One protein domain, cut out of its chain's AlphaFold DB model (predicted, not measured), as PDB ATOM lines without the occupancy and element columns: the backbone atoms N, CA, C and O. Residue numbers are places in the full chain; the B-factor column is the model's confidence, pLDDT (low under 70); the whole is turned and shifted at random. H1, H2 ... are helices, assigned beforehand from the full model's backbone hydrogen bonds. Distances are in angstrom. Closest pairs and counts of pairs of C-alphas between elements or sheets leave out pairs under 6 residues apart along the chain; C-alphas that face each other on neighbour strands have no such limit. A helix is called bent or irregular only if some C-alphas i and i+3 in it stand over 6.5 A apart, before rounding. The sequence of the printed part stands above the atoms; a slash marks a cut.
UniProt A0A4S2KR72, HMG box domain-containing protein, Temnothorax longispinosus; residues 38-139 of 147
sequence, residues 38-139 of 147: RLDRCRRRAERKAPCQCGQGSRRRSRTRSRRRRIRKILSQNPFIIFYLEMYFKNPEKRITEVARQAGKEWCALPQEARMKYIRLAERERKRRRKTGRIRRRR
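Overview. This is residues 38 to 139 of the 147 residues of the protein "HMG box domain-containing protein" of Temnothorax longispinosus (UniProt A0A4S2KR72). A small head, made by the short helices H3 and H4 with the first part of the long helix H5, has two arms that spread from it as an open V. One arm is the far part of H5, which sticks out with residues 130 to 139; the other is residues 38 to 69, with H1 and most of H2, which stands free of the rest. The printed part has 102 residues with five named helices, H1 to H5 in order along the chain, and no named strand; the class is all helix. The whole is extended, with a radius of gyration of the C-alphas of 20.1 A, and elongated, spanning 59 by 39 by 24 A.

Along the chain. The longest helix, H5, holds residues 112 to 139 and measures 40.4 A, from C-alpha 112 at (142.764, 196.520, 233.484) to C-alpha 139 at (181.257, 184.994, 237.755). H3 holds residues 79 to 90, 17.2 A long, and H4 residues 96 to 109, 20.0 A long. H2 holds residues 57 to 71 over 21.3 A. H1 holds residues 38 to 49 over 16.4 A and begins with C-alpha 38 at (197.217, 186.271, 219.962). No helix is bent or irregular.

Arrangement. H5 touches H3 with residues 115 to 122 alone, and H3 touches H5 with residues 79 to 83 alone. Their closest C-alphas, those of Pro 79 and Tyr 118, are 4.9 A apart, and their lines stand about perpendicular at 74 degrees. H3 touches H4 at a steep tilt of 54 degrees, opposite ways, and their closest C-alphas, those of Tyr 84 and Ala 103, are 5.6 A apart. H4 and H5 are close but not clearly touching, with the C-alphas of Trp 107 and Arg 115 closest at 7.8 A. H2 is apart from H3 and from H5, and H1 touches no helix. In H1, H2, H3 and H4 every O i to N i+4 pair is within hydrogen-bond range; in H5, 22 of 24 are.

Size, cuts and confidence. The two C-alphas farthest apart, those of Leu 39 and Ala 109, are 60.7 A from each other. Without the stretches that stand free, residues 38 to 69, 109 to 114 and 130 to 139, the body has 54 residues and spans 32 by 25 by 14 A. The printed part has no cut. The links H3 to H4 and H4 to H5 are tight, those from H1 to H2 and from H2 to H3 are short, and no link is long. The mean pLDDT of the printed part is 77.9; residues 45 to 74 and 134 to 139 are under 70, and H2 has a mean of 53.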
ATOM      1  N   ARG A  38     198.085 185.202 220.486       77.06
ATOM      2  CA  ARG A  38     197.217 186.271 219.962       77.06
ATOM      3  C   ARG A  38     196.847 186.021 218.501       77.06
ATOM      4  O   ARG A  38     195.662 186.109 218.167       77.06
ATOM      5  N   LEU A  39     197.814 185.663 217.663       77.31
ATOM      6  CA  LEU A  39     197.606 185.374 216.244       77.31
ATOM      7  C   LEU A  39     196.753 184.119 216.041       77.31
ATOM      8  O   LEU A  39     195.794 184.164 215.273       77.31
ATOM      9  N   ASP A  40     196.987 183.046 216.798       82.88
ATOM     10  CA  ASP A  40     196.152 181.840 216.749       82.88
ATOM     11  C   ASP A  40     194.703 182.132 217.177       82.88
ATOM     12  O   ASP A  40     193.738 181.697 216.539       82.88
ATOM     13  N   ARG A  41     194.514 182.965 218.208       74.94
ATOM     14  CA  ARG A  41     193.181 183.425 218.619       74.94
ATOM     15  C   ARG A  41     192.501 184.256 217.527       74.94
ATOM     16  O   ARG A  41     191.290 184.110 217.326       74.94
ATOM     17  N   CYS A  42     193.243 185.116 216.828       75.00
ATOM     18  CA  CYS A  42     192.744 185.874 215.679       75.00
ATOM     19  C   CYS A  42     192.377 184.954 214.508       75.00
ATOM     20  O   CYS A  42     191.276 185.086 213.969       75.00
ATOM     21  N   ARG A  43     193.220 183.967 214.193       76.25
ATOM     22  CA  ARG A  43     193.005 182.967 213.143       76.25
ATOM     23  C   ARG A  43     191.742 182.141 213.391       76.25
ATOM     24  O   ARG A  43     190.820 182.183 212.579       76.25
ATOM     25  N   ARG A  44     191.594 181.536 214.577       74.81
ATOM     26  CA  ARG A  44     190.377 180.783 214.953       74.81
ATOM     27  C   ARG A  44     189.113 181.647 214.916       74.81
ATOM     28  O   ARG A  44     188.006 181.161 214.671       74.81
ATOM     29  N   ARG A  45     189.236 182.949 215.204       68.56
ATOM     30  CA  ARG A  45     188.114 183.895 215.112       68.56
ATOM     31  C   ARG A  45     187.757 184.204 213.662       68.56
ATOM     32  O   ARG A  45     186.567 184.346 213.388       68.56
ATOM     33  N   ALA A  46     188.744 184.311 212.776       67.50
ATOM     34  CA  ALA A  46     188.550 184.505 211.343       67.50
ATOM     35  C   ALA A  46     187.899 183.272 210.700       67.50
ATOM     36  O   ALA A  46     186.881 183.423 210.035       67.50
ATOM     37  N   GLU A  47     188.370 182.066 211.020       67.31
ATOM     38  CA  GLU A  47     187.796 180.792 210.551       67.31
ATOM     39  C   GLU A  47     186.320 180.643 210.948       67.31
ATOM     40  O   GLU A  47     185.460 180.363 210.119       67.31
ATOM     41  N   ARG A  48     185.968 180.948 212.206       65.88
ATOM     42  CA  ARG A  48     184.561 180.945 212.663       65.88
ATOM     43  C   ARG A  48     183.704 182.041 212.028       65.88
ATOM     44  O   ARG A  48     182.474 181.978 212.094       65.88
ATOM     45  N   LYS A  49     184.337 183.098 211.520       61.72
ATOM     46  CA  LYS A  49     183.686 184.247 210.883       61.72
ATOM     47  C   LYS A  49     183.706 184.132 209.359       61.72
ATOM     48  O   LYS A  49     183.151 185.020 208.710       61.72
ATOM     49  N   ALA A  50     184.268 183.049 208.815       61.09
ATOM     50  CA  ALA A  50     184.181 182.734 207.405       61.09
ATOM     51  C   ALA A  50     182.698 182.739 206.992       61.09
ATOM     52  O   ALA A  50     181.857 182.113 207.655       61.09
ATOM     53  N   PRO A  51     182.322 183.519 205.967       58.09
ATOM     54  CA  PRO A  51     180.962 183.500 205.466       58.09
ATOM     55  C   PRO A  51     180.664 182.091 204.946       58.09
ATOM     56  O   PRO A  51     181.429 181.542 204.165       58.09
ATOM     57  N   CYS A  52     179.540 181.504 205.370       56.59
ATOM     58  CA  CYS A  52     178.997 180.319 204.704       56.59
ATOM     59  C   CYS A  52     178.914 180.619 203.205       56.59
ATOM     60  O   CYS A  52     178.184 181.539 202.822       56.59
ATOM     61  N   GLN A  53     179.633 179.850 202.383       53.19
ATOM     62  CA  GLN A  53     179.611 179.956 200.918       53.19
ATOM     63  C   GLN A  53     178.209 179.743 200.331       53.19
ATOM     64  O   GLN A  53     177.948 180.109 199.195       53.19
ATOM     65  N   CYS A  54     177.261 179.258 201.131       56.22
ATOM     66  CA  CYS A  54     175.876 179.068 200.737       56.22
ATOM     67  C   CYS A  54     175.112 180.348 200.340       56.22
ATOM     68  O   CYS A  54     173.938 180.232 200.013       56.22
ATOM     69  N   GLY A  55     175.680 181.564 200.426       51.38
ATOM     70  CA  GLY A  55     175.073 182.823 199.938       51.38
ATOM     71  C   GLY A  55     173.775 183.285 200.633       51.38
ATOM     72  O   GLY A  55     173.428 184.465 200.617       51.38
ATOM     73  N   GLN A  56     173.076 182.395 201.336       54.00
ATOM     74  CA  GLN A  56     171.726 182.611 201.856       54.00
ATOM     75  C   GLN A  56     171.691 182.920 203.362       54.00
ATOM     76  O   GLN A  56     170.681 183.383 203.901       54.00
ATOM     77  N   GLY A  57     172.807 182.718 204.072       49.28
ATOM     78  CA  GLY A  57     172.843 182.775 205.536       49.28
ATOM     79  C   GLY A  57     173.105 184.155 206.153       49.28
ATOM     80  O   GLY A  57     172.637 184.427 207.263       49.28
ATOM     81  N   SER A  58     173.848 185.049 205.488       53.59
ATOM     82  CA  SER A  58     174.369 186.265 206.145       53.59
ATOM     83  C   SER A  58     173.333 187.396 206.230       53.59
ATOM     84  O   SER A  58     173.113 187.959 207.309       53.59
ATOM     85  N   ARG A  59     172.613 187.677 205.135       51.22
ATOM     86  CA  ARG A  59     171.605 188.755 205.069       51.22
ATOM     87  C   ARG A  59     170.324 188.412 205.846       51.22
ATOM     88  O   ARG A  59     169.762 189.278 206.520       51.22
ATOM     89  N   ARG A  60     169.892 187.141 205.850       48.94
ATOM     90  CA  ARG A  60     168.722 186.692 206.638       48.94
ATOM     91  C   ARG A  60     169.002 186.681 208.150       48.94
ATOM     92  O   ARG A  60     168.137 187.090 208.932       48.94
ATOM     93  N   ARG A  61     170.219 186.313 208.587       50.75
ATOM     94  CA  ARG A  61     170.629 186.366 210.011       50.75
ATOM     95  C   ARG A  61     170.789 187.793 210.545       50.75
ATOM     96  O   ARG A  61     170.507 188.028 211.723       50.75
ATOM     97  N   SER A  62     171.226 188.756 209.728       53.16
ATOM     98  CA  SER A  62     171.378 190.151 210.180       53.16
ATOM     99  C   SER A  62     170.020 190.834 210.396       53.16
ATOM    100  O   SER A  62     169.803 191.438 211.452       53.16
ATOM    101  N   ARG A  63     169.060 190.647 209.475       52.66
ATOM    102  CA  ARG A  63     167.691 191.186 209.589       52.66
ATOM    103  C   ARG A  63     166.921 190.593 210.772       52.66
ATOM    104  O   ARG A  63     166.328 191.343 211.550       52.66
ATOM    105  N   THR A  64     166.997 189.278 210.997       51.47
ATOM    106  CA  THR A  64     166.386 188.640 212.184       51.47
ATOM    107  C   THR A  64     167.047 189.079 213.493       51.47
ATOM    108  O   THR A  64     166.349 189.308 214.481       51.47
ATOM    109  N   ARG A  65     168.374 189.287 213.524       53.47
ATOM    110  CA  ARG A  65     169.060 189.886 214.687       53.47
ATOM    111  C   ARG A  65     168.651 191.340 214.925       53.47
ATOM    112  O   ARG A  65     168.476 191.710 216.080       53.47
ATOM    113  N   SER A  66     168.473 192.142 213.877       57.34
ATOM    114  CA  SER A  66     168.022 193.541 213.946       57.34
ATOM    115  C   SER A  66     166.606 193.659 214.524       57.34
ATOM    116  O   SER A  66     166.395 194.389 215.497       57.34
ATOM    117  N   ARG A  67     165.652 192.867 214.014       53.97
ATOM    118  CA  ARG A  67     164.278 192.811 214.544       53.97
ATOM    119  C   ARG A  67     164.256 192.295 215.987       53.97
ATOM    120  O   ARG A  67     163.666 192.937 216.850       53.97
ATOM    121  N   ARG A  68     165.009 191.226 216.298       53.69
ATOM    122  CA  ARG A  68     165.198 190.748 217.685       53.69
ATOM    123  C   ARG A  68     165.837 191.807 218.586       53.69
ATOM    124  O   ARG A  68     165.487 191.867 219.755       53.69
ATOM    125  N   ARG A  69     166.761 192.641 218.093       57.22
ATOM    126  CA  ARG A  69     167.340 193.752 218.869       57.22
ATOM    127  C   ARG A  69     166.302 194.833 219.152       57.22
ATOM    128  O   ARG A  69     166.250 195.271 220.289       57.22
ATOM    129  N   ARG A  70     165.472 195.226 218.179       56.41
ATOM    130  CA  ARG A  70     164.389 196.205 218.397       56.41
ATOM    131  C   ARG A  70     163.338 195.696 219.385       56.41
ATOM    132  O   ARG A  70     163.025 196.401 220.332       56.41
ATOM    133  N   ILE A  71     162.916 194.437 219.269       54.72
ATOM    134  CA  ILE A  71     161.999 193.805 220.237       54.72
ATOM    135  C   ILE A  71     162.645 193.704 221.633       54.72
ATOM    136  O   ILE A  71     161.984 193.911 222.642       54.72
ATOM    137  N   ARG A  72     163.964 193.470 221.718       57.28
ATOM    138  CA  ARG A  72     164.715 193.524 222.989       57.28
ATOM    139  C   ARG A  72     164.859 194.934 223.576       57.28
ATOM    140  O   ARG A  72     165.292 195.031 224.720       57.28
ATOM    141  N   LYS A  73     164.576 196.007 222.828       61.00
ATOM    142  CA  LYS A  73     164.656 197.382 223.351       61.00
ATOM    143  C   LYS A  73     163.408 197.770 224.147       61.00
ATOM    144  O   LYS A  73     163.530 198.569 225.065       61.00
ATOM    145  N   ILE A  74     162.255 197.152 223.883       65.38
ATOM    146  CA  ILE A  74     161.019 197.364 224.657       65.38
ATOM    147  C   ILE A  74     161.012 196.437 225.888       65.38
ATOM    148  O   ILE A  74     160.108 195.633 226.086       65.38
ATOM    149  N   LEU A  75     162.081 196.465 226.689       73.62
ATOM    150  CA  LEU A  75     162.229 195.611 227.872       73.62
ATOM    151  C   LEU A  75     162.488 196.471 229.109       73.62
ATOM    152  O   LEU A  75     163.635 196.766 229.458       73.62
ATOM    153  N   SER A  76     161.404 196.840 229.788       87.19
ATOM    154  CA  SER A  76     161.434 197.484 231.100       87.19
ATOM    155  C   SER A  76     160.819 196.574 232.162       87.19
ATOM    156  O   SER A  76     160.057 195.664 231.854       87.19
ATOM    157  N   GLN A  77     161.174 196.805 233.425       90.75
ATOM    158  CA  GLN A  77     160.481 196.201 234.569       90.75
ATOM    159  C   GLN A  77     159.218 196.979 234.947       90.75
ATOM    160  O   GLN A  77     158.422 196.479 235.732       90.75
ATOM    161  N   ASN A  78     159.053 198.195 234.422       93.44
ATOM    162  CA  ASN A  78     157.870 199.009 234.645       93.44
ATOM    163  C   ASN A  78     156.886 198.800 233.475       93.44
ATOM    164  O   ASN A  78     157.280 199.044 232.328       93.44
ATOM    165  N   PRO A  79     155.637 198.366 233.732       94.25
ATOM    166  CA  PRO A  79     154.652 198.099 232.685       94.25
ATOM    167  C   PRO A  79     154.280 199.349 231.875       94.25
ATOM    168  O   PRO A  79     154.162 199.250 230.654       94.25
ATOM    169  N   PHE A  80     154.207 200.525 232.508       93.75
ATOM    170  CA  PHE A  80     153.925 201.789 231.820       93.75
ATOM    171  C   PHE A  80     155.009 202.130 230.793       93.75
ATOM    172  O   PHE A  80     154.707 202.502 229.667       93.75
ATOM    173  N   ILE A  81     156.284 201.930 231.138       94.19
ATOM    174  CA  ILE A  81     157.394 202.203 230.210       94.19
ATOM    175  C   ILE A  81     157.320 201.295 228.975       94.19
ATOM    176  O   ILE A  81     157.674 201.723 227.881       94.19
ATOM    177  N   ILE A  82     156.849 200.052 229.121       93.25
ATOM    178  CA  ILE A  82     156.644 199.149 227.979       93.25
ATOM    179  C   ILE A  82     155.537 199.694 227.069       93.25
ATOM    180  O   ILE A  82     155.733 199.747 225.856       93.25
ATOM    181  N   PHE A  83     154.416 200.129 227.650       93.44
ATOM    182  CA  PHE A  83     153.300 200.738 226.924       93.44
ATOM    183  C   PHE A  83     153.714 202.025 226.197       93.44
ATOM    184  O   PHE A  83     153.529 202.141 224.987       93.44
ATOM    185  N   TYR A  84     154.365 202.946 226.908       92.94
ATOM    186  CA  TYR A  84     154.877 204.196 226.354       92.94
ATOM    187  C   TYR A  84     155.801 203.953 225.155       92.94
ATOM    188  O   TYR A  84     155.629 204.559 224.099       92.94
ATOM    189  N   LEU A  85     156.757 203.030 225.288       91.56
ATOM    190  CA  LEU A  85     157.675 202.706 224.199       91.56
ATOM    191  C   LEU A  85     156.947 202.085 223.002       91.56
ATOM    192  O   LEU A  85     157.307 202.378 221.865       91.56
ATOM    193  N   GLU A  86     155.929 201.249 223.229       90.44
ATOM    194  CA  GLU A  86     155.108 200.703 222.144       90.44
ATOM    195  C   GLU A  86     154.403 201.818 221.364       90.44
ATOM    196  O   GLU A  86     154.425 201.805 220.134       90.44
ATOM    197  N   MET A  87     153.834 202.805 222.056       90.75
ATOM    198  CA  MET A  87     153.180 203.943 221.415       90.75
ATOM    199  C   MET A  87     154.174 204.885 220.717       90.75
ATOM    200  O   MET A  87     153.901 205.354 219.612       90.75
ATOM    201  N   TYR A  88     155.349 205.112 221.307       90.38
ATOM    202  CA  TYR A  88     156.416 205.908 220.697       90.38
ATOM    203  C   TYR A  88     156.922 205.294 219.391       90.38
ATOM    204  O   TYR A  88     157.061 205.984 218.387       90.38
ATOM    205  N   PHE A  89     157.139 203.976 219.357       87.62
ATOM    206  CA  PHE A  89     157.581 203.309 218.129       87.62
ATOM    207  C   PHE A  89     156.510 203.261 217.032       87.62
ATOM    208  O   PHE A  89     156.868 203.048 215.875       87.62
ATOM    209  N   LYS A  90     155.229 203.446 217.375       87.88
ATOM    210  CA  LYS A  90     154.141 203.597 216.397       87.88
ATOM    211  C   LYS A  90     154.107 204.998 215.781       87.88
ATOM    212  O   LYS A  90     153.697 205.119 214.637       87.88
ATOM    213  N   ASN A  91     154.574 206.020 216.502       85.56
ATOM    214  CA  ASN A  91     154.527 207.421 216.080       85.56
ATOM    215  C   ASN A  91     155.913 208.083 216.194       85.56
ATOM    216  O   ASN A  91     156.117 208.908 217.088       85.56
ATOM    217  N   PRO A  92     156.880 207.739 215.323       84.50
ATOM    218  CA  PRO A  92     158.244 208.261 215.422       84.50
ATOM    219  C   PRO A  92     158.367 209.754 215.071       84.50
ATOM    220  O   PRO A  92     159.390 210.356 215.374       84.50
ATOM    221  N   GLU A  93     157.355 210.337 214.427       88.50
ATOM    222  CA  GLU A  93     157.349 211.735 213.967       88.50
ATOM    223  C   GLU A  93     157.028 212.735 215.085       88.50
ATOM    224  O   GLU A  93     157.428 213.895 215.025       88.50
ATOM    225  N   LYS A  94     156.315 212.292 216.129       88.75
ATOM    226  CA  LYS A  94     155.884 213.161 217.229       88.75
ATOM    227  C   LYS A  94     157.005 213.373 218.240       88.75
ATOM    228  O   LYS A  94     157.826 212.485 218.488       88.75
ATOM    229  N   ARG A  95     157.001 214.534 218.904       92.12
ATOM    230  CA  ARG A  95     157.973 214.816 219.965       92.12
ATOM    231  C   ARG A  95     157.789 213.837 221.122       92.12
ATOM    232  O   ARG A  95     156.679 213.587 221.589       92.12
ATOM    233  N   ILE A  96     158.909 213.349 221.650       90.62
ATOM    234  CA  ILE A  96     158.976 212.414 222.787       90.62
ATOM    235  C   ILE A  96     158.100 212.892 223.961       90.62
ATOM    236  O   ILE A  96     157.357 212.110 224.550       90.62
ATOM    237  N   THR A  97     158.148 214.188 224.283       93.88
ATOM    238  CA  THR A  97     157.412 214.785 225.410       93.88
ATOM    239  C   THR A  97     155.898 214.819 225.202       93.88
ATOM    240  O   THR A  97     155.144 214.751 226.171       93.88
ATOM    241  N   GLU A  98     155.430 214.929 223.961       93.56
ATOM    242  CA  GLU A  98     154.006 214.874 223.620       93.56
ATOM    243  C   GLU A  98     153.496 213.440 223.716       93.56
ATOM    244  O   GLU A  98     152.481 213.183 224.364       93.56
ATOM    245  N   VAL A  99     154.262 212.492 223.171       93.62
ATOM    246  CA  VAL A  99     153.957 211.061 223.264       93.62
ATOM    247  C   VAL A  99     153.900 210.615 224.725       93.62
ATOM    248  O   VAL A  99     152.993 209.882 225.101       93.62
ATOM    249  N   ALA A 100     154.815 211.078 225.579       93.81
ATOM    250  CA  ALA A 100     154.821 210.721 226.998       93.81
ATOM    251  C   ALA A 100     153.586 211.251 227.747       93.81
ATOM    252  O   ALA A 100     152.982 210.518 228.532       93.81
ATOM    253  N   ARG A 101     153.181 212.501 227.476       95.50
ATOM    254  CA  ARG A 101     151.969 213.103 228.060       95.50
ATOM    255  C   ARG A 101     150.713 212.345 227.644       95.50
ATOM    256  O   ARG A 101     149.895 212.011 228.499       95.50
ATOM    257  N   GLN A 102     150.593 212.030 226.356       94.62
ATOM    258  CA  GLN A 102     149.480 211.237 225.841       94.62
ATOM    259  C   GLN A 102     149.472 209.827 226.450       94.62
ATOM    260  O   GLN A 102     148.427 209.346 226.879       94.62
ATOM    261  N   ALA A 103     150.650 209.210 226.591       94.62
ATOM    262  CA  ALA A 103     150.790 207.872 227.161       94.62
ATOM    263  C   ALA A 103     150.259 207.814 228.584       94.62
ATOM    264  O   ALA A 103     149.599 206.850 228.950       94.62
ATOM    265  N   GLY A 104     150.576 208.828 229.392       94.94
ATOM    266  CA  GLY A 104     150.114 208.901 230.774       94.94
ATOM    267  C   GLY A 104     148.590 208.900 230.851       94.94
ATOM    268  O   GLY A 104     148.018 208.107 231.594       94.94
ATOM    269  N   LYS A 105     147.936 209.725 230.024       96.00
ATOM    270  CA  LYS A 105     146.469 209.802 229.959       96.00
ATOM    271  C   LYS A 105     145.856 208.475 229.515       96.00
ATOM    272  O   LYS A 105     144.993 207.938 230.205       96.00
ATOM    273  N   GLU A 106     146.346 207.918 228.410       95.12
ATOM    274  CA  GLU A 106     145.842 206.652 227.870       95.12
ATOM    275  C   GLU A 106     146.086 205.479 228.815       95.12
ATOM    276  O   GLU A 106     145.230 204.614 228.944       95.12
ATOM    277  N   TRP A 107     147.213 205.453 229.526       94.81
ATOM    278  CA  TRP A 107     147.513 204.410 230.502       94.81
ATOM    279  C   TRP A 107     146.536 204.422 231.680       94.81
ATOM    280  O   TRP A 107     146.066 203.363 232.101       94.81
ATOM    281  N   CYS A 108     146.208 205.611 232.192       94.00
ATOM    282  CA  CYS A 108     145.225 205.772 233.261       94.00
ATOM    283  C   CYS A 108     143.802 205.426 232.802       94.00
ATOM    284  O   CYS A 108     143.034 204.889 233.597       94.00
ATOM    285  N   ALA A 109     143.474 205.677 231.532       94.69
ATOM    286  CA  ALA A 109     142.189 205.318 230.930       94.69
ATOM    287  C   ALA A 109     142.110 203.846 230.478       94.69
ATOM    288  O   ALA A 109     141.021 203.317 230.277       94.69
ATOM    289  N   LEU A 110     143.249 203.163 230.318       92.81
ATOM    290  CA  LEU A 110     143.309 201.807 229.774       92.81
ATOM    291  C   LEU A 110     142.548 200.821 230.681       92.81
ATOM    292  O   LEU A 110     142.808 200.825 231.885       92.81
ATOM    293  N   PRO A 111     141.696 199.919 230.165       93.62
ATOM    294  CA  PRO A 111     141.070 198.894 230.996       93.62
ATOM    295  C   PRO A 111     142.115 197.931 231.572       93.62
ATOM    296  O   PRO A 111     143.165 197.674 230.968       93.62
ATOM    297  N   GLN A 112     141.826 197.375 232.751       91.50
ATOM    298  CA  GLN A 112     142.764 196.520 233.484       91.50
ATOM    299  C   GLN A 112     143.220 195.312 232.649       91.50
ATOM    300  O   GLN A 112     144.392 194.944 232.682       91.50
ATOM    301  N   GLU A 113     142.336 194.745 231.833       91.50
ATOM    302  CA  GLU A 113     142.633 193.622 230.935       91.50
ATOM    303  C   GLU A 113     143.747 193.946 229.930       91.50
ATOM    304  O   GLU A 113     144.695 193.176 229.751       91.50
ATOM    305  N   ALA A 114     143.699 195.135 229.331       90.81
ATOM    306  CA  ALA A 114     144.744 195.603 228.432       90.81
ATOM    307  C   ALA A 114     146.043 195.920 229.199       90.81
ATOM    308  O   ALA A 114     147.137 195.617 228.709       90.81
ATOM    309  N   ARG A 115     145.953 196.433 230.440       93.25
ATOM    310  CA  ARG A 115     147.127 196.641 231.317       93.25
ATOM    311  C   ARG A 115     147.811 195.323 231.681       93.25
ATOM    312  O   ARG A 115     149.043 195.274 231.744       93.25
ATOM    313  N   MET A 116     147.054 194.236 231.853       94.62
ATOM    314  CA  MET A 116     147.589 192.917 232.221       94.62
ATOM    315  C   MET A 116     148.619 192.392 231.220       94.62
ATOM    316  O   MET A 116     149.612 191.776 231.623       94.62
ATOM    317  N   LYS A 117     148.452 192.681 229.922       93.88
ATOM    318  CA  LYS A 117     149.459 192.364 228.894       93.88
ATOM    319  C   LYS A 117     150.825 192.958 229.255       93.88
ATOM    320  O   LYS A 117     151.839 192.255 229.227       93.88
ATOM    321  N   TYR A 118     150.854 194.237 229.622       93.75
ATOM    322  CA  TYR A 118     152.075 194.970 229.962       93.75
ATOM    323  C   TYR A 118     152.652 194.550 231.311       93.75
ATOM    324  O   TYR A 118     153.870 194.410 231.434       93.75
ATOM    325  N   ILE A 119     151.794 194.262 232.294       93.50
ATOM    326  CA  ILE A 119     152.203 193.727 233.600       93.50
ATOM    327  C   ILE A 119     152.939 192.394 233.417       93.50
ATOM    328  O   ILE A 119     154.080 192.255 233.858       93.50
ATOM    329  N   ARG A 120     152.369 191.445 232.666       93.25
ATOM    330  CA  ARG A 120     153.014 190.144 232.396       93.25
ATOM    331  C   ARG A 120     154.373 190.297 231.699       93.25
ATOM    332  O   ARG A 120     155.317 189.559 231.997       93.25
ATOM    333  N   LEU A 121     154.502 191.250 230.770       90.94
ATOM    334  CA  LEU A 121     155.778 191.547 230.106       90.94
ATOM    335  C   LEU A 121     156.819 192.105 231.086       90.94
ATOM    336  O   LEU A 121     157.964 191.640 231.099       90.94
ATOM    337  N   ALA A 122     156.412 193.047 231.935       93.50
ATOM    338  CA  ALA A 122     157.250 193.639 232.969       93.50
ATOM    339  C   ALA A 122     157.740 192.595 233.985       93.50
ATOM    340  O   ALA A 122     158.926 192.549 234.329       93.50
ATOM    341  N   GLU A 123     156.870 191.682 234.409       92.62
ATOM    342  CA  GLU A 123     157.232 190.598 235.322       92.62
ATOM    343  C   GLU A 123     158.214 189.601 234.705       92.62
ATOM    344  O   GLU A 123     159.181 189.178 235.354       92.62
ATOM    345  N   ARG A 124     158.014 189.256 233.428       90.19
ATOM    346  CA  ARG A 124     158.950 188.413 232.675       90.19
ATOM    347  C   ARG A 124     160.337 189.053 232.625       90.19
ATOM    348  O   ARG A 124     161.340 188.370 232.853       90.19
ATOM    349  N   GLU A 125     160.406 190.362 232.390       90.19
ATOM    350  CA  GLU A 125     161.663 191.113 232.392       90.19
ATOM    351  C   GLU A 125     162.285 191.200 233.795       90.19
ATOM    352  O   GLU A 125     163.498 191.010 233.955       90.19
ATOM    353  N   ARG A 126     161.467 191.379 234.842       88.88
ATOM    354  CA  ARG A 126     161.902 191.313 236.246       88.88
ATOM    355  C   ARG A 126     162.577 189.974 236.548       88.88
ATOM    356  O   ARG A 126     163.691 189.955 237.080       88.88
ATOM    357  N   LYS A 127     161.963 188.860 236.140       88.44
ATOM    358  CA  LYS A 127     162.517 187.504 236.301       88.44
ATOM    359  C   LYS A 127     163.814 187.319 235.508       88.44
ATOM    360  O   LYS A 127     164.793 186.797 236.052       88.44
ATOM    361  N   ARG A 128     163.873 187.806 234.261       85.62
ATOM    362  CA  ARG A 128     165.082 187.752 233.419       85.62
ATOM    363  C   ARG A 128     166.263 188.463 234.082       85.62
ATOM    364  O   ARG A 128     167.332 187.866 234.222       85.62
ATOM    365  N   ARG A 129     166.070 189.708 234.536       82.00
ATOM    366  CA  ARG A 129     167.130 190.503 235.181       82.00
ATOM    367  C   ARG A 129     167.621 189.873 236.477       82.00
ATOM    368  O   ARG A 129     168.831 189.813 236.685       82.00
ATOM    369  N   ARG A 130     166.720 189.322 237.301       83.38
ATOM    370  CA  ARG A 130     167.093 188.573 238.515       83.38
ATOM    371  C   ARG A 130     168.006 187.382 238.185       83.38
ATOM    372  O   ARG A 130     169.046 187.215 238.822       83.38
ATOM    373  N   LYS A 131     167.685 186.599 237.147       77.81
ATOM    374  CA  LYS A 131     168.512 185.457 236.707       77.81
ATOM    375  C   LYS A 131     169.885 185.903 236.184       77.81
ATOM    376  O   LYS A 131     170.903 185.334 236.574       77.81
ATOM    377  N   THR A 132     169.945 186.946 235.353       71.88
ATOM    378  CA  THR A 132     171.220 187.467 234.823       71.88
ATOM    379  C   THR A 132     172.094 188.099 235.909       71.88
ATOM    380  O   THR A 132     173.307 187.890 235.907       71.88
ATOM    381  N   GLY A 133     171.501 188.827 236.861       70.81
ATOM    382  CA  GLY A 133     172.219 189.402 237.999       70.81
ATOM    383  C   GLY A 133     172.902 188.333 238.854       70.81
ATOM    384  O   GLY A 133     174.082 188.468 239.174       70.81
ATOM    385  N   ARG A 134     172.210 187.217 239.132       63.94
ATOM    386  CA  ARG A 134     172.782 186.064 239.851       63.94
ATOM    387  C   ARG A 134     173.975 185.445 239.113       63.94
ATOM    388  O   ARG A 134     175.002 185.186 239.732       63.94
ATOM    389  N   ILE A 135     173.882 185.267 237.792       64.31
ATOM    390  CA  ILE A 135     174.984 184.717 236.978       64.31
ATOM    391  C   ILE A 135     176.199 185.654 236.986       64.31
ATOM    392  O   ILE A 135     177.327 185.196 237.156       64.31
ATOM    393  N   ARG A 136     175.985 186.970 236.841       61.22
ATOM    394  CA  ARG A 136     177.074 187.960 236.888       61.22
ATOM    395  C   ARG A 136     177.773 187.977 238.248       61.22
ATOM    396  O   ARG A 136     178.997 188.004 238.281       61.22
ATOM    397  N   ARG A 137     177.021 187.900 239.352       61.75
ATOM    398  CA  ARG A 137     177.594 187.819 240.708       61.75
ATOM    399  C   ARG A 137     178.424 186.548 240.906       61.75
ATOM    400  O   ARG A 137     179.535 186.638 241.409       61.75
ATOM    401  N   ARG A 138     177.941 185.387 240.443       60.94
ATOM    402  CA  ARG A 138     178.700 184.120 240.505       60.94
ATOM    403  C   ARG A 138     180.021 184.184 239.734       60.94
ATOM    404  O   ARG A 138     181.030 183.710 240.233       60.94
ATOM    405  N   ARG A 139     180.030 184.808 238.551       60.12
ATOM    406  CA  ARG A 139     181.257 184.994 237.755       60.12
ATOM    407  C   ARG A 139     182.253 185.958 238.393       60.12
ATOM    408  O   ARG A 139     183.439 185.763 238.219       60.12
TER     409      ARG A 139